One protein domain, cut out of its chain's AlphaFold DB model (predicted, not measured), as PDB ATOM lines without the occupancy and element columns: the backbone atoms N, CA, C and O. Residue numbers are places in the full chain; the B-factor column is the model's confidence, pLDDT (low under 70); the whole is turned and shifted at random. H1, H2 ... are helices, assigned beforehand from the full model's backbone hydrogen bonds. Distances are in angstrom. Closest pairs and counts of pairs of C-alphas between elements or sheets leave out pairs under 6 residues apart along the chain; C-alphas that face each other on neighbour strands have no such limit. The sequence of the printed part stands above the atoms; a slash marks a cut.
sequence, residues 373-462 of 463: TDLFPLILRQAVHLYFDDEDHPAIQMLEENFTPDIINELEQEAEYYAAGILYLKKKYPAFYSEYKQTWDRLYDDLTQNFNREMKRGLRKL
ATOM      1  N   THR A 373     -63.188 -87.034 179.241       84.12
ATOM      2  CA  THR A 373     -62.068 -86.643 180.101       84.12
ATOM      3  C   THR A 373     -61.495 -87.793 180.916       84.12
ATOM      4  O   THR A 373     -60.398 -87.632 181.444       84.12
ATOM      5  N   ASP A 374     -62.213 -88.911 181.024       87.62
ATOM      6  CA  ASP A 374     -61.800 -90.080 181.804       87.62
ATOM      7  C   ASP A 374     -61.020 -91.088 180.937       87.62
ATOM      8  O   ASP A 374     -60.432 -92.043 181.449       87.62
ATOM      9  N   LEU A 375     -60.987 -90.874 179.617       90.19
ATOM     10  CA  LEU A 375     -60.238 -91.694 178.673       90.19
ATOM     11  C   LEU A 375     -58.725 -91.530 178.865       90.19
ATOM     12  O   LEU A 375     -58.215 -90.415 178.985       90.19
ATOM     13  N   PHE A 376     -57.990 -92.642 178.821       93.19
ATOM     14  CA  PHE A 376     -56.531 -92.600 178.895       93.19
ATOM     15  C   PHE A 376     -55.945 -91.745 177.747       93.19
ATOM     16  O   PHE A 376     -56.300 -91.992 176.590       93.19
ATOM     17  N   PRO A 377     -55.050 -90.771 178.011       91.81
ATOM     18  CA  PRO A 377     -54.652 -89.777 177.009       91.81
ATOM     19  C   PRO A 377     -54.066 -90.350 175.715       91.81
ATOM     20  O   PRO A 377     -54.413 -89.880 174.634       91.81
ATOM     21  N   LEU A 378     -53.239 -91.401 175.787       93.81
ATOM     22  CA  LEU A 378     -52.679 -92.007 174.571       93.81
ATOM     23  C   LEU A 378     -53.736 -92.738 173.726       93.81
ATOM     24  O   LEU A 378     -53.561 -92.859 172.518       93.81
ATOM     25  N   ILE A 379     -54.865 -93.154 174.317       95.31
ATOM     26  CA  ILE A 379     -56.000 -93.689 173.546       95.31
ATOM     27  C   ILE A 379     -56.671 -92.575 172.753       95.31
ATOM     28  O   ILE A 379     -56.985 -92.782 171.586       95.31
ATOM     29  N   LEU A 380     -56.866 -91.398 173.362       91.50
ATOM     30  CA  LEU A 380     -57.383 -90.227 172.651       91.50
ATOM     31  C   LEU A 380     -56.449 -89.851 171.497       91.50
ATOM     32  O   LEU A 380     -56.916 -89.707 170.372       91.50
ATOM     33  N   ARG A 381     -55.137 -89.767 171.765       91.19
ATOM     34  CA  ARG A 381     -54.122 -89.485 170.744       91.19
ATOM     35  C   ARG A 381     -54.210 -90.455 169.575       91.19
ATOM     36  O   ARG A 381     -54.421 -90.035 168.445       91.19
ATOM     37  N   GLN A 382     -54.131 -91.751 169.854       93.75
ATOM     38  CA  GLN A 382     -54.192 -92.774 168.816       93.75
ATOM     39  C   GLN A 382     -55.536 -92.772 168.069       93.75
ATOM     40  O   GLN A 382     -55.560 -93.003 166.866       93.75
ATOM     41  N   ALA A 383     -56.655 -92.507 168.748       93.50
ATOM     42  CA  ALA A 383     -57.967 -92.441 168.108       93.50
ATOM     43  C   ALA A 383     -58.076 -91.273 167.118       93.50
ATOM     44  O   ALA A 383     -58.639 -91.459 166.048       93.50
ATOM     45  N   VAL A 384     -57.527 -90.098 167.444       90.38
ATOM     46  CA  VAL A 384     -57.523 -88.940 166.533       90.38
ATOM     47  C   VAL A 384     -56.714 -89.248 165.270       90.38
ATOM     48  O   VAL A 384     -57.228 -89.045 164.176       90.38
ATOM     49  N   HIS A 385     -55.522 -89.834 165.416       91.00
ATOM     50  CA  HIS A 385     -54.682 -90.275 164.286       91.00
ATOM     51  C   HIS A 385     -55.308 -91.385 163.436       91.00
ATOM     52  O   HIS A 385     -55.021 -91.498 162.256       91.00
ATOM     53  N   LEU A 386     -56.138 -92.248 164.025       92.25
ATOM     54  CA  LEU A 386     -56.840 -93.284 163.259       92.25
ATOM     55  C   LEU A 386     -58.060 -92.741 162.516       92.25
ATOM     56  O   LEU A 386     -58.442 -93.301 161.491       92.25
ATOM     57  N   TYR A 387     -58.705 -91.715 163.070       89.69
ATOM     58  CA  TYR A 387     -59.908 -91.132 162.490       89.69
ATOM     59  C   TYR A 387     -59.585 -90.191 161.327       89.69
ATOM     60  O   TYR A 387     -60.249 -90.263 160.300       89.69
ATOM     61  N   PHE A 388     -58.557 -89.352 161.472       85.88
ATOM     62  CA  PHE A 388     -58.113 -88.437 160.423       85.88
ATOM     63  C   PHE A 388     -56.911 -89.028 159.680       85.88
ATOM     64  O   PHE A 388     -55.874 -89.267 160.287       85.88
ATOM     65  N   ASP A 389     -57.050 -89.240 158.371       75.19
ATOM     66  CA  ASP A 389     -56.017 -89.823 157.492       75.19
ATOM     67  C   ASP A 389     -54.999 -88.782 156.971       75.19
ATOM     68  O   ASP A 389     -54.250 -89.037 156.034       75.19
ATOM     69  N   ASP A 390     -54.989 -87.581 157.557       79.69
ATOM     70  CA  ASP A 390     -54.144 -86.454 157.154       79.69
ATOM     71  C   ASP A 390     -53.357 -85.932 158.364       79.69
ATOM     72  O   ASP A 390     -53.944 -85.398 159.305       79.69
ATOM     73  N   GLU A 391     -52.029 -86.079 158.353       79.44
ATOM     74  CA  GLU A 391     -51.158 -85.610 159.443       79.44
ATOM     75  C   GLU A 391     -51.206 -84.083 159.624       79.44
ATOM     76  O   GLU A 391     -50.991 -83.589 160.735       79.44
ATOM     77  N   ASP A 392     -51.546 -83.341 158.566       79.88
ATOM     78  CA  ASP A 392     -51.701 -81.890 158.606       79.88
ATOM     79  C   ASP A 392     -53.090 -81.456 159.100       79.88
ATOM     80  O   ASP A 392     -53.359 -80.258 159.234       79.88
ATOM     81  N   HIS A 393     -53.968 -82.404 159.448       79.69
ATOM     82  CA  HIS A 393     -55.299 -82.086 159.943       79.69
ATOM     83  C   HIS A 393     -55.224 -81.225 161.226       79.69
ATOM     84  O   HIS A 393     -54.546 -81.610 162.191       79.69
ATOM     85  N   PRO A 394     -55.976 -80.109 161.331       75.38
ATOM     86  CA  PRO A 394     -55.896 -79.183 162.470       75.38
ATOM     87  C   PRO A 394     -56.101 -79.848 163.837       75.38
ATOM     88  O   PRO A 394     -55.443 -79.502 164.821       75.38
ATOM     89  N   ALA A 395     -56.983 -80.853 163.908       75.81
ATOM     90  CA  ALA A 395     -57.205 -81.621 165.134       75.81
ATOM     91  C   ALA A 395     -55.971 -82.431 165.573       75.81
ATOM     92  O   ALA A 395     -55.747 -82.564 166.776       75.81
ATOM     93  N   ILE A 396     -55.186 -82.962 164.629       84.50
ATOM     94  CA  ILE A 396     -53.934 -83.668 164.922       84.50
ATOM     95  C   ILE A 396     -52.889 -82.660 165.390       84.50
ATOM     96  O   ILE A 396     -52.341 -82.834 166.476       84.50
ATOM     97  N   GLN A 397     -52.686 -81.567 164.649       83.56
ATOM     98  CA  GLN A 397     -51.720 -80.525 165.015       83.56
ATOM     99  C   GLN A 397     -51.975 -79.976 166.427       83.56
ATOM    100  O   GLN A 397     -51.078 -79.977 167.272       83.56
ATOM    101  N   MET A 398     -53.225 -79.604 166.728       76.19
ATOM    102  CA  MET A 398     -53.631 -79.125 168.054       76.19
ATOM    103  C   MET A 398     -53.357 -80.158 169.155       76.19
ATOM    104  O   MET A 398     -53.013 -79.810 170.290       76.19
ATOM    105  N   LEU A 399     -53.560 -81.441 168.857       82.12
ATOM    106  CA  LEU A 399     -53.318 -82.501 169.820       82.12
ATOM    107  C   LEU A 399     -51.817 -82.665 170.074       82.12
ATOM    108  O   LEU A 399     -51.406 -82.658 171.233       82.12
ATOM    109  N   GLU A 400     -51.003 -82.740 169.023       86.00
ATOM    110  CA  GLU A 400     -49.552 -82.945 169.113       86.00
ATOM    111  C   GLU A 400     -48.826 -81.812 169.852       86.00
ATOM    112  O   GLU A 400     -47.885 -82.088 170.593       86.00
ATOM    113  N   GLU A 401     -49.314 -80.567 169.784       84.31
ATOM    114  CA  GLU A 401     -48.794 -79.457 170.605       84.31
ATOM    115  C   GLU A 401     -48.795 -79.767 172.113       84.31
ATOM    116  O   GLU A 401     -47.989 -79.226 172.874       84.31
ATOM    117  N   ASN A 402     -49.700 -80.642 172.561       81.25
ATOM    118  CA  ASN A 402     -49.824 -81.025 173.959       81.25
ATOM    119  C   ASN A 402     -49.071 -82.322 174.303       81.25
ATOM    120  O   ASN A 402     -48.722 -82.512 175.467       81.25
ATOM    121  N   PHE A 403     -48.797 -83.202 173.336       87.44
ATOM    122  CA  PHE A 403     -48.133 -84.495 173.551       87.44
ATOM    123  C   PHE A 403     -46.638 -84.422 173.209       87.44
ATOM    124  O   PHE A 403     -46.181 -84.960 172.205       87.44
ATOM    125  N   THR A 404     -45.844 -83.782 174.071       89.19
ATOM    126  CA  THR A 404     -44.380 -83.761 173.896       89.19
ATOM    127  C   THR A 404     -43.769 -85.165 174.056       89.19
ATOM    128  O   THR A 404     -44.349 -86.002 174.755       89.19
ATOM    129  N   PRO A 405     -42.574 -85.437 173.490       91.94
ATOM    130  CA  PRO A 405     -41.915 -86.741 173.629       91.94
ATOM    131  C   PRO A 405     -41.748 -87.208 175.082       91.94
ATOM    132  O   PRO A 405     -41.941 -88.386 175.372       91.94
ATOM    133  N   ASP A 406     -41.456 -86.286 176.005       90.56
ATOM    134  CA  ASP A 406     -41.329 -86.598 177.432       90.56
ATOM    135  C   ASP A 406     -42.668 -87.048 178.036       90.56
ATOM    136  O   ASP A 406     -42.722 -88.060 178.731       90.56
ATOM    137  N   ILE A 407     -43.762 -86.345 177.715       89.56
ATOM    138  CA  ILE A 407     -45.112 -86.692 178.181       89.56
ATOM    139  C   ILE A 407     -45.552 -88.040 177.606       89.56
ATOM    140  O   ILE A 407     -46.131 -88.855 178.324       89.56
ATOM    141  N   ILE A 408     -45.285 -88.284 176.320       92.75
ATOM    142  CA  ILE A 408     -45.598 -89.564 175.676       92.75
ATOM    143  C   ILE A 408     -44.857 -90.690 176.396       92.75
ATOM    144  O   ILE A 408     -45.498 -91.639 176.837       92.75
ATOM    145  N   ASN A 409     -43.543 -90.551 176.593       93.06
ATOM    146  CA  ASN A 409     -42.741 -91.566 177.267       93.06
ATOM    147  C   ASN A 409     -43.227 -91.822 178.703       93.06
ATOM    148  O   ASN A 409     -43.349 -92.975 179.105       93.06
ATOM    149  N   GLU A 410     -43.566 -90.779 179.473       92.62
ATOM    150  CA  GLU A 410     -44.153 -90.936 180.814       92.62
ATOM    151  C   GLU A 410     -45.466 -91.733 180.787       92.62
ATOM    152  O   GLU A 410     -45.660 -92.641 181.597       92.62
ATOM    153  N   LEU A 411     -46.360 -91.426 179.844       92.06
ATOM    154  CA  LEU A 411     -47.638 -92.122 179.693       92.06
ATOM    155  C   LEU A 411     -47.462 -93.572 179.214       92.06
ATOM    156  O   LEU A 411     -48.222 -94.444 179.631       92.06
ATOM    157  N   GLU A 412     -46.471 -93.858 178.371       93.12
ATOM    158  CA  GLU A 412     -46.178 -95.213 177.889       93.12
ATOM    159  C   GLU A 412     -45.695 -96.148 179.006       93.12
ATOM    160  O   GLU A 412     -45.977 -97.348 178.964       93.12
ATOM    161  N   GLN A 413     -45.041 -95.616 180.047       92.50
ATOM    162  CA  GLN A 413     -44.656 -96.415 181.219       92.50
ATOM    163  C   GLN A 413     -45.870 -96.896 182.038       92.50
ATOM    164  O   GLN A 413     -45.776 -97.888 182.763       92.50
ATOM    165  N   GLU A 414     -47.035 -96.257 181.898       93.25
ATOM    166  CA  GLU A 414     -48.283 -96.612 182.590       93.25
ATOM    167  C   GLU A 414     -49.065 -97.715 181.839       93.25
ATOM    168  O   GLU A 414     -50.277 -97.619 181.610       93.25
ATOM    169  N   ALA A 415     -48.376 -98.796 181.451       92.25
ATOM    170  CA  ALA A 415     -48.895 -99.841 180.560       92.25
ATOM    171  C   ALA A 415     -50.207-100.498 181.042       92.25
ATOM    172  O   ALA A 415     -51.046-100.876 180.223       92.25
ATOM    173  N   GLU A 416     -50.427-100.620 182.359       93.19
ATOM    174  CA  GLU A 416     -51.688-101.145 182.908       93.19
ATOM    175  C   GLU A 416     -52.872-100.216 182.612       93.19
ATOM    176  O   GLU A 416     -53.916-100.676 182.144       93.19
ATOM    177  N   TYR A 417     -52.714 -98.908 182.834       93.56
ATOM    178  CA  TYR A 417     -53.753 -97.920 182.535       93.56
ATOM    179  C   TYR A 417     -53.961 -97.761 181.033       93.56
ATOM    180  O   TYR A 417     -55.099 -97.608 180.590       93.56
ATOM    181  N   TYR A 418     -52.891 -97.875 180.247       94.75
ATOM    182  CA  TYR A 418     -52.987 -97.825 178.796       94.75
ATOM    183  C   TYR A 418     -53.773 -99.028 178.247       94.75
ATOM    184  O   TYR A 418     -54.772 -98.858 177.542       94.75
ATOM    185  N   ALA A 419     -53.419-100.252 178.658       96.00
ATOM    186  CA  ALA A 419     -54.136-101.466 178.267       96.00
ATOM    187  C   ALA A 419     -55.592-101.469 178.771       96.00
ATOM    188  O   ALA A 419     -56.508-101.879 178.051       96.00
ATOM    189  N   ALA A 420     -55.833-100.977 179.991       96.19
ATOM    190  CA  ALA A 420     -57.181-100.768 180.506       96.19
ATOM    191  C   ALA A 420     -57.961 -99.752 179.652       96.19
ATOM    192  O   ALA A 420     -59.122 -99.999 179.334       96.19
ATOM    193  N   GLY A 421     -57.318 -98.678 179.189       95.75
ATOM    194  CA  GLY A 421     -57.890 -97.702 178.263       95.75
ATOM    195  C   GLY A 421     -58.432 -98.325 176.970       95.75
ATOM    196  O   GLY A 421     -59.518 -97.955 176.526       95.75
ATOM    197  N   ILE A 422     -57.763 -99.342 176.415       96.88
ATOM    198  CA  ILE A 422     -58.255-100.084 175.235       96.88
ATOM    199  C   ILE A 422     -59.518-100.893 175.573       96.88
ATOM    200  O   ILE A 422     -60.475-100.947 174.796       96.88
ATOM    201  N   LEU A 423     -59.567-101.511 176.756       96.50
ATOM    202  CA  LEU A 423     -60.768-102.217 177.218       96.50
ATOM    203  C   LEU A 423     -61.931-101.250 177.485       96.50
ATOM    204  O   LEU A 423     -63.084-101.586 177.202       96.50
ATOM    205  N   TYR A 424     -61.637-100.055 178.004       96.12
ATOM    206  CA  TYR A 424     -62.611 -98.982 178.182       96.12
ATOM    207  C   TYR A 424     -63.172 -98.523 176.832       96.12
ATOM    208  O   TYR A 424     -64.393 -98.498 176.662       96.12
ATOM    209  N   LEU A 425     -62.294 -98.271 175.852       96.19
ATOM    210  CA  LEU A 425     -62.646 -97.939 174.471       96.19
ATOM    211  C   LEU A 425     -63.614 -98.974 173.884       96.19
ATOM    212  O   LEU A 425     -64.719 -98.630 173.471       96.19
ATOM    213  N   LYS A 426     -63.256-100.262 173.957       96.56
ATOM    214  CA  LYS A 426     -64.090-101.378 173.487       96.56
ATOM    215  C   LYS A 426     -65.480-101.422 174.131       96.56
ATOM    216  O   LYS A 426     -66.450-101.810 173.484       96.56
ATOM    217  N   LYS A 427     -65.578-101.072 175.417       95.81
ATOM    218  CA  LYS A 427     -66.821-101.106 176.207       95.81
ATOM    219  C   LYS A 427     -67.719 -99.895 175.933       95.81
ATOM    220  O   LYS A 427     -68.937-100.049 175.907       95.81
ATOM    221  N   LYS A 428     -67.142 -98.697 175.801       96.56
ATOM    222  CA  LYS A 428     -67.875 -97.416 175.745       96.56
ATOM    223  C   LYS A 428     -68.111 -96.893 174.327       96.56
ATOM    224  O   LYS A 428     -69.122 -96.216 174.119       96.56
ATOM    225  N   TYR A 429     -67.222 -97.246 173.399       97.12
ATOM    226  CA  TYR A 429     -67.163 -96.770 172.013       97.12
ATOM    227  C   TYR A 429     -67.000 -97.952 171.034       97.12
ATOM    228  O   TYR A 429     -65.990 -98.067 170.330       97.12
ATOM    229  N   PRO A 430     -67.951 -98.909 171.034       96.94
ATOM    230  CA  PRO A 430     -67.805-100.180 170.334       96.94
ATOM    231  C   PRO A 430     -67.771-100.051 168.807       96.94
ATOM    232  O   PRO A 430     -67.128-100.882 168.167       96.94
ATOM    233  N   ALA A 431     -68.438 -99.056 168.209       97.06
ATOM    234  CA  ALA A 431     -68.406 -98.862 166.761       97.06
ATOM    235  C   ALA A 431     -67.011 -98.408 166.324       97.06
ATOM    236  O   ALA A 431     -66.429 -99.007 165.423       97.06
ATOM    237  N   PHE A 432     -66.443 -97.436 167.042       96.44
ATOM    238  CA  PHE A 432     -65.091 -96.946 166.786       96.44
ATOM    239  C   PHE A 432     -64.031 -98.033 167.003       96.44
ATOM    240  O   PHE A 432     -63.186 -98.273 166.144       96.44
ATOM    241  N   TYR A 433     -64.106 -98.765 168.121       97.62
ATOM    242  CA  TYR A 433     -63.198 -99.888 168.369       97.62
ATOM    243  C   TYR A 433     -63.304-100.964 167.282       97.62
ATOM    244  O   TYR A 433     -62.290-101.524 166.875       97.62
ATOM    245  N   SER A 434     -64.522-101.282 166.825       97.31
ATOM    246  CA  SER A 434     -64.730-102.314 165.808       97.31
ATOM    247  C   SER A 434     -64.124-101.939 164.460       97.31
ATOM    248  O   SER A 434     -63.688-102.848 163.755       97.31
ATOM    249  N   GLU A 435     -64.099-100.652 164.109       96.12
ATOM    250  CA  GLU A 435     -63.511-100.186 162.851       96.12
ATOM    251  C   GLU A 435     -62.005-100.438 162.823       96.12
ATOM    252  O   GLU A 435     -61.488-101.106 161.930       96.12
ATOM    253  N   TYR A 436     -61.312-100.031 163.884       96.38
ATOM    254  CA  TYR A 436     -59.855-100.142 163.987       96.38
ATOM    255  C   TYR A 436     -59.417-101.338 164.837       96.38
ATOM    256  O   TYR A 436     -58.369-101.318 165.487       96.38
ATOM    257  N   LYS A 437     -60.231-102.399 164.862       97.38
ATOM    258  CA  LYS A 437     -60.071-103.525 165.791       97.38
ATOM    259  C   LYS A 437     -58.678-104.144 165.731       97.38
ATOM    260  O   LYS A 437     -58.109-104.451 166.769       97.38
ATOM    261  N   GLN A 438     -58.135-104.336 164.528       97.25
ATOM    262  CA  GLN A 438     -56.814-104.949 164.365       97.25
ATOM    263  C   GLN A 438     -55.712-104.109 165.019       97.25
ATOM    264  O   GLN A 438     -54.830-104.673 165.660       97.25
ATOM    265  N   THR A 439     -55.779-102.783 164.891       96.69
ATOM    266  CA  THR A 439     -54.824-101.856 165.507       96.69
ATOM    267  C   THR A 439     -54.922-101.911 167.026       96.69
ATOM    268  O   THR A 439     -53.915-102.093 167.706       96.69
ATOM    269  N   TRP A 440     -56.143-101.837 167.565       97.56
ATOM    270  CA  TRP A 440     -56.369-101.875 169.010       97.56
ATOM    271  C   TRP A 440     -56.002-103.218 169.644       97.56
ATOM    272  O   TRP A 440     -55.428-103.237 170.731       97.56
ATOM    273  N   ASP A 441     -56.312-104.334 168.978       97.69
ATOM    274  CA  ASP A 441     -55.991-105.675 169.473       97.69
ATOM    275  C   ASP A 441     -54.474-105.903 169.510       97.69
ATOM    276  O   ASP A 441     -53.964-106.379 170.522       97.69
ATOM    277  N   ARG A 442     -53.740-105.489 168.466       97.81
ATOM    278  CA  ARG A 442     -52.268-105.570 168.449       97.81
ATOM    279  C   ARG A 442     -51.639-104.747 169.570       97.81
ATOM    280  O   ARG A 442     -50.847-105.280 170.336       97.81
ATOM    281  N   LEU A 443     -52.055-103.487 169.720       96.69
ATOM    282  CA  LEU A 443     -51.542-102.616 170.778       96.69
ATOM    283  C   LEU A 443     -51.810-103.197 172.176       96.69
ATOM    284  O   LEU A 443     -50.953-103.146 173.054       96.69
ATOM    285  N   TYR A 444     -52.988-103.786 172.393       97.38
ATOM    286  CA  TYR A 444     -53.307-104.447 173.658       97.38
ATOM    287  C   TYR A 444     -52.423-105.675 173.921       97.38
ATOM    288  O   TYR A 444     -51.990-105.900 175.058       97.38
ATOM    289  N   ASP A 445     -52.153-106.480 172.897       96.81
ATOM    290  CA  ASP A 445     -51.275-107.641 173.024       96.81
ATOM    291  C   ASP A 445     -49.838-107.213 173.362       96.81
ATOM    292  O   ASP A 445     -49.254-107.761 174.302       96.81
ATOM    293  N   ASP A 446     -49.322-106.170 172.705       96.12
ATOM    294  CA  ASP A 446     -47.983-105.616 172.947       96.12
ATOM    295  C   ASP A 446     -47.837-105.048 174.367       96.12
ATOM    296  O   ASP A 446     -46.886-105.380 175.085       96.12
ATOM    297  N   LEU A 447     -48.817-104.256 174.821       95.50
ATOM    298  CA  LEU A 447     -48.835-103.691 176.176       95.50
ATOM    299  C   LEU A 447     -48.935-104.775 177.257       95.50
ATOM    300  O   LEU A 447     -48.425-104.603 178.364       95.50
ATOM    301  N   THR A 448     -49.584-105.905 176.957       95.88
ATOM    302  CA  THR A 448     -49.846-106.967 177.941       95.88
ATOM    303  C   THR A 448     -48.973-108.211 177.774       95.88
ATOM    304  O   THR A 448     -49.229-109.225 178.440       95.88
ATOM    305  N   GLN A 449     -47.935-108.166 176.933       94.94
ATOM    306  CA  GLN A 449     -47.067-109.317 176.644       94.94
ATOM    307  C   GLN A 449     -46.397-109.890 177.907       94.94
ATOM    308  O   GLN A 449     -46.327-111.105 178.081       94.94
ATOM    309  N   ASN A 450     -46.007-109.016 178.841       92.56
ATOM    310  CA  ASN A 450     -45.321-109.383 180.084       92.56
ATOM    311  C   ASN A 450     -46.272-109.528 181.285       92.56
ATOM    312  O   ASN A 450     -45.830-109.779 182.406       92.56
ATOM    313  N   PHE A 451     -47.583-109.362 181.084       94.75
ATOM    314  CA  PHE A 451     -48.546-109.385 182.183       94.75
ATOM    315  C   PHE A 451     -48.919-110.816 182.552       94.75
ATOM    316  O   PHE A 451     -49.310-111.628 181.707       94.75
ATOM    317  N   ASN A 452     -48.901-111.106 183.851       92.69
ATOM    318  CA  ASN A 452     -49.418-112.368 184.362       92.69
ATOM    319  C   ASN A 452     -50.966-112.406 184.317       92.69
ATOM    320  O   ASN A 452     -51.651-111.415 184.040       92.69
ATOM    321  N   ARG A 453     -51.553-113.577 184.600       88.25
ATOM    322  CA  ARG A 453     -53.015-113.774 184.547       88.25
ATOM    323  C   ARG A 453     -53.794-112.893 185.530       88.25
ATOM    324  O   ARG A 453     -54.938-112.555 185.237       88.25
ATOM    325  N   GLU A 454     -53.222-112.559 186.684       89.56
ATOM    326  CA  GLU A 454     -53.883-111.713 187.683       89.56
ATOM    327  C   GLU A 454     -53.881-110.248 187.257       89.56
ATOM    328  O   GLU A 454     -54.935-109.619 187.306       89.56
ATOM    329  N   MET A 455     -52.761-109.750 186.726       88.81
ATOM    330  CA  MET A 455     -52.648-108.404 186.155       88.81
ATOM    331  C   MET A 455     -53.676-108.201 185.038       88.81
ATOM    332  O   MET A 455     -54.488-107.282 185.109       88.81
ATOM    333  N   LYS A 456     -53.762-109.134 184.073       89.06
ATOM    334  CA  LYS A 456     -54.766-109.067 182.988       89.06
ATOM    335  C   LYS A 456     -56.212-109.064 183.507       89.06
ATOM    336  O   LYS A 456     -57.079-108.417 182.925       89.06
ATOM    337  N   ARG A 457     -56.501-109.776 184.605       88.81
ATOM    338  CA  ARG A 457     -57.824-109.737 185.262       88.81
ATOM    339  C   ARG A 457     -58.060-108.417 186.001       88.81
ATOM    340  O   ARG A 457     -59.197-107.950 186.040       88.81
ATOM    341  N   GLY A 458     -57.006-107.837 186.571       89.50
ATOM    342  CA  GLY A 458     -57.012-106.567 187.293       89.50
ATOM    343  C   GLY A 458     -57.388-105.371 186.422       89.50
ATOM    344  O   GLY A 458     -58.104-104.501 186.909       89.50
ATOM    345  N   LEU A 459     -57.036-105.381 185.131       91.44
ATOM    346  CA  LEU A 459     -57.333-104.284 184.192       91.44
ATOM    347  C   LEU A 459     -58.817-103.897 184.155       91.44
ATOM    348  O   LEU A 459     -59.158-102.724 184.068       91.44
ATOM    349  N   ARG A 460     -59.723-104.875 184.291       87.44
ATOM    350  CA  ARG A 460     -61.175-104.620 184.298       87.44
ATOM    351  C   ARG A 460     -61.660-103.822 185.507       87.44
ATOM    352  O   ARG A 460     -62.794-103.368 185.484       87.44
ATOM    353  N   LYS A 461     -60.857-103.712 186.568       87.62
ATOM    354  CA  LYS A 461     -61.181-102.922 187.764       87.62
ATOM    355  C   LYS A 461     -60.821-101.444 187.597       87.62
ATOM    356  O   LYS A 461     -61.227-100.644 188.431       87.62
ATOM    357  N   LEU A 462     -60.057-101.104 186.557       82.12
ATOM    358  CA  LEU A 462     -59.635 -99.741 186.238       82.12
ATOM    359  C   LEU A 462     -60.638 -99.013 185.312       82.12
ATOM    360  O   LEU A 462     -60.418 -97.846 185.004       82.12
TER     361      LEU A 462
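AT A GLANCE: This is residues 373 to 462 of the 463 residues of the protein "J domain-containing protein" of Alkalihalobacillus halodurans (UniProt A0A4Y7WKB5). The longest helix, H4, has H1 packed on one side of it and H7 on the side away from H1, while H6 folds back beside H4, the opposite way. H1 also lies inside an open arc of the chain that runs from H2 through H3 to H4, and H2 and H3 both pack on H1. The printed part has 90 residues, with seven named helices, H1 to H7 in order along the chain, and no named strand; its class is all helix. It is compact, with a radius of gyration of the C-alphas of 13.4 A and spans of 41 by 31 by 22 A.

HOW THE PARTS SIT: The hub is H4, residues 415 to 428, touching four other helices. H6, residues 437 to 447, touches it at a shallow tilt of 25 degrees, opposite ways; the closest C-alphas, of Ala 419 and Tyr 444, are 5.6 A apart. H7, residues 453 to 461, touches H4 at a steep tilt of 53 degrees, the same way, with the C-alphas of Ala 420 and Leu 459 closest at 5.1 A. H1, residues 377 to 387, touches H4 at a steep tilt of 52 degrees, the same way, with the C-alphas of Ile 379 and Gly 421 closest at 6.5 A. H5, residues 430 to 435, and H4 only just touch, with 3 pairs of C-alphas within 8 A, and only at the corner; H4 does so with residues 425 to 426 alone, and the closest C-alphas, of Lys 426 and Tyr 433, are 5.4 A apart. H2, residues 394 to 400, forms a helical hairpin with H1 at a shallow tilt of 31 degrees, with the C-alphas of Val 384 and Ile 396 closest at 6.6 A. H3, residues 405 to 412, touches H1 about perpendicular, at 76 degrees, with the C-alphas of Leu 378 and Leu 411 closest at 7.2 A. H1 is near H5 and H6, while H1 and H7 are apart. Each O i to N i+4 pair is within hydrogen-bond range in H1, H2, H3, H4, H5 and H6, and 3 of 5 are in H7.

IN THESE COORDINATES: H4 is 19.7 A long from C-alpha 415 at (-48.895, -99.841, 180.560) to C-alpha 428 at (-67.875, -97.416, 175.745). H1 measures 15.5 A and begins with C-alpha 377 at (-54.652, -89.777, 177.009). H6 measures 15.3 A and H7 14.0 A; H7 ends with C-alpha 461 at (-61.181, -102.922, 187.764). The shorter helices are H2 with 7 residues, H3 with 8 and H5 with 6.

THE WHOLE: The two C-alphas farthest apart, of Asp 392 and Glu 454, are 41.7 A apart. The printed part has no cut and no long link; the link from H1 to H2 is short, and the others are tight. The mean pLDDT of the printed part is 91.2, and no printed residue is under 70.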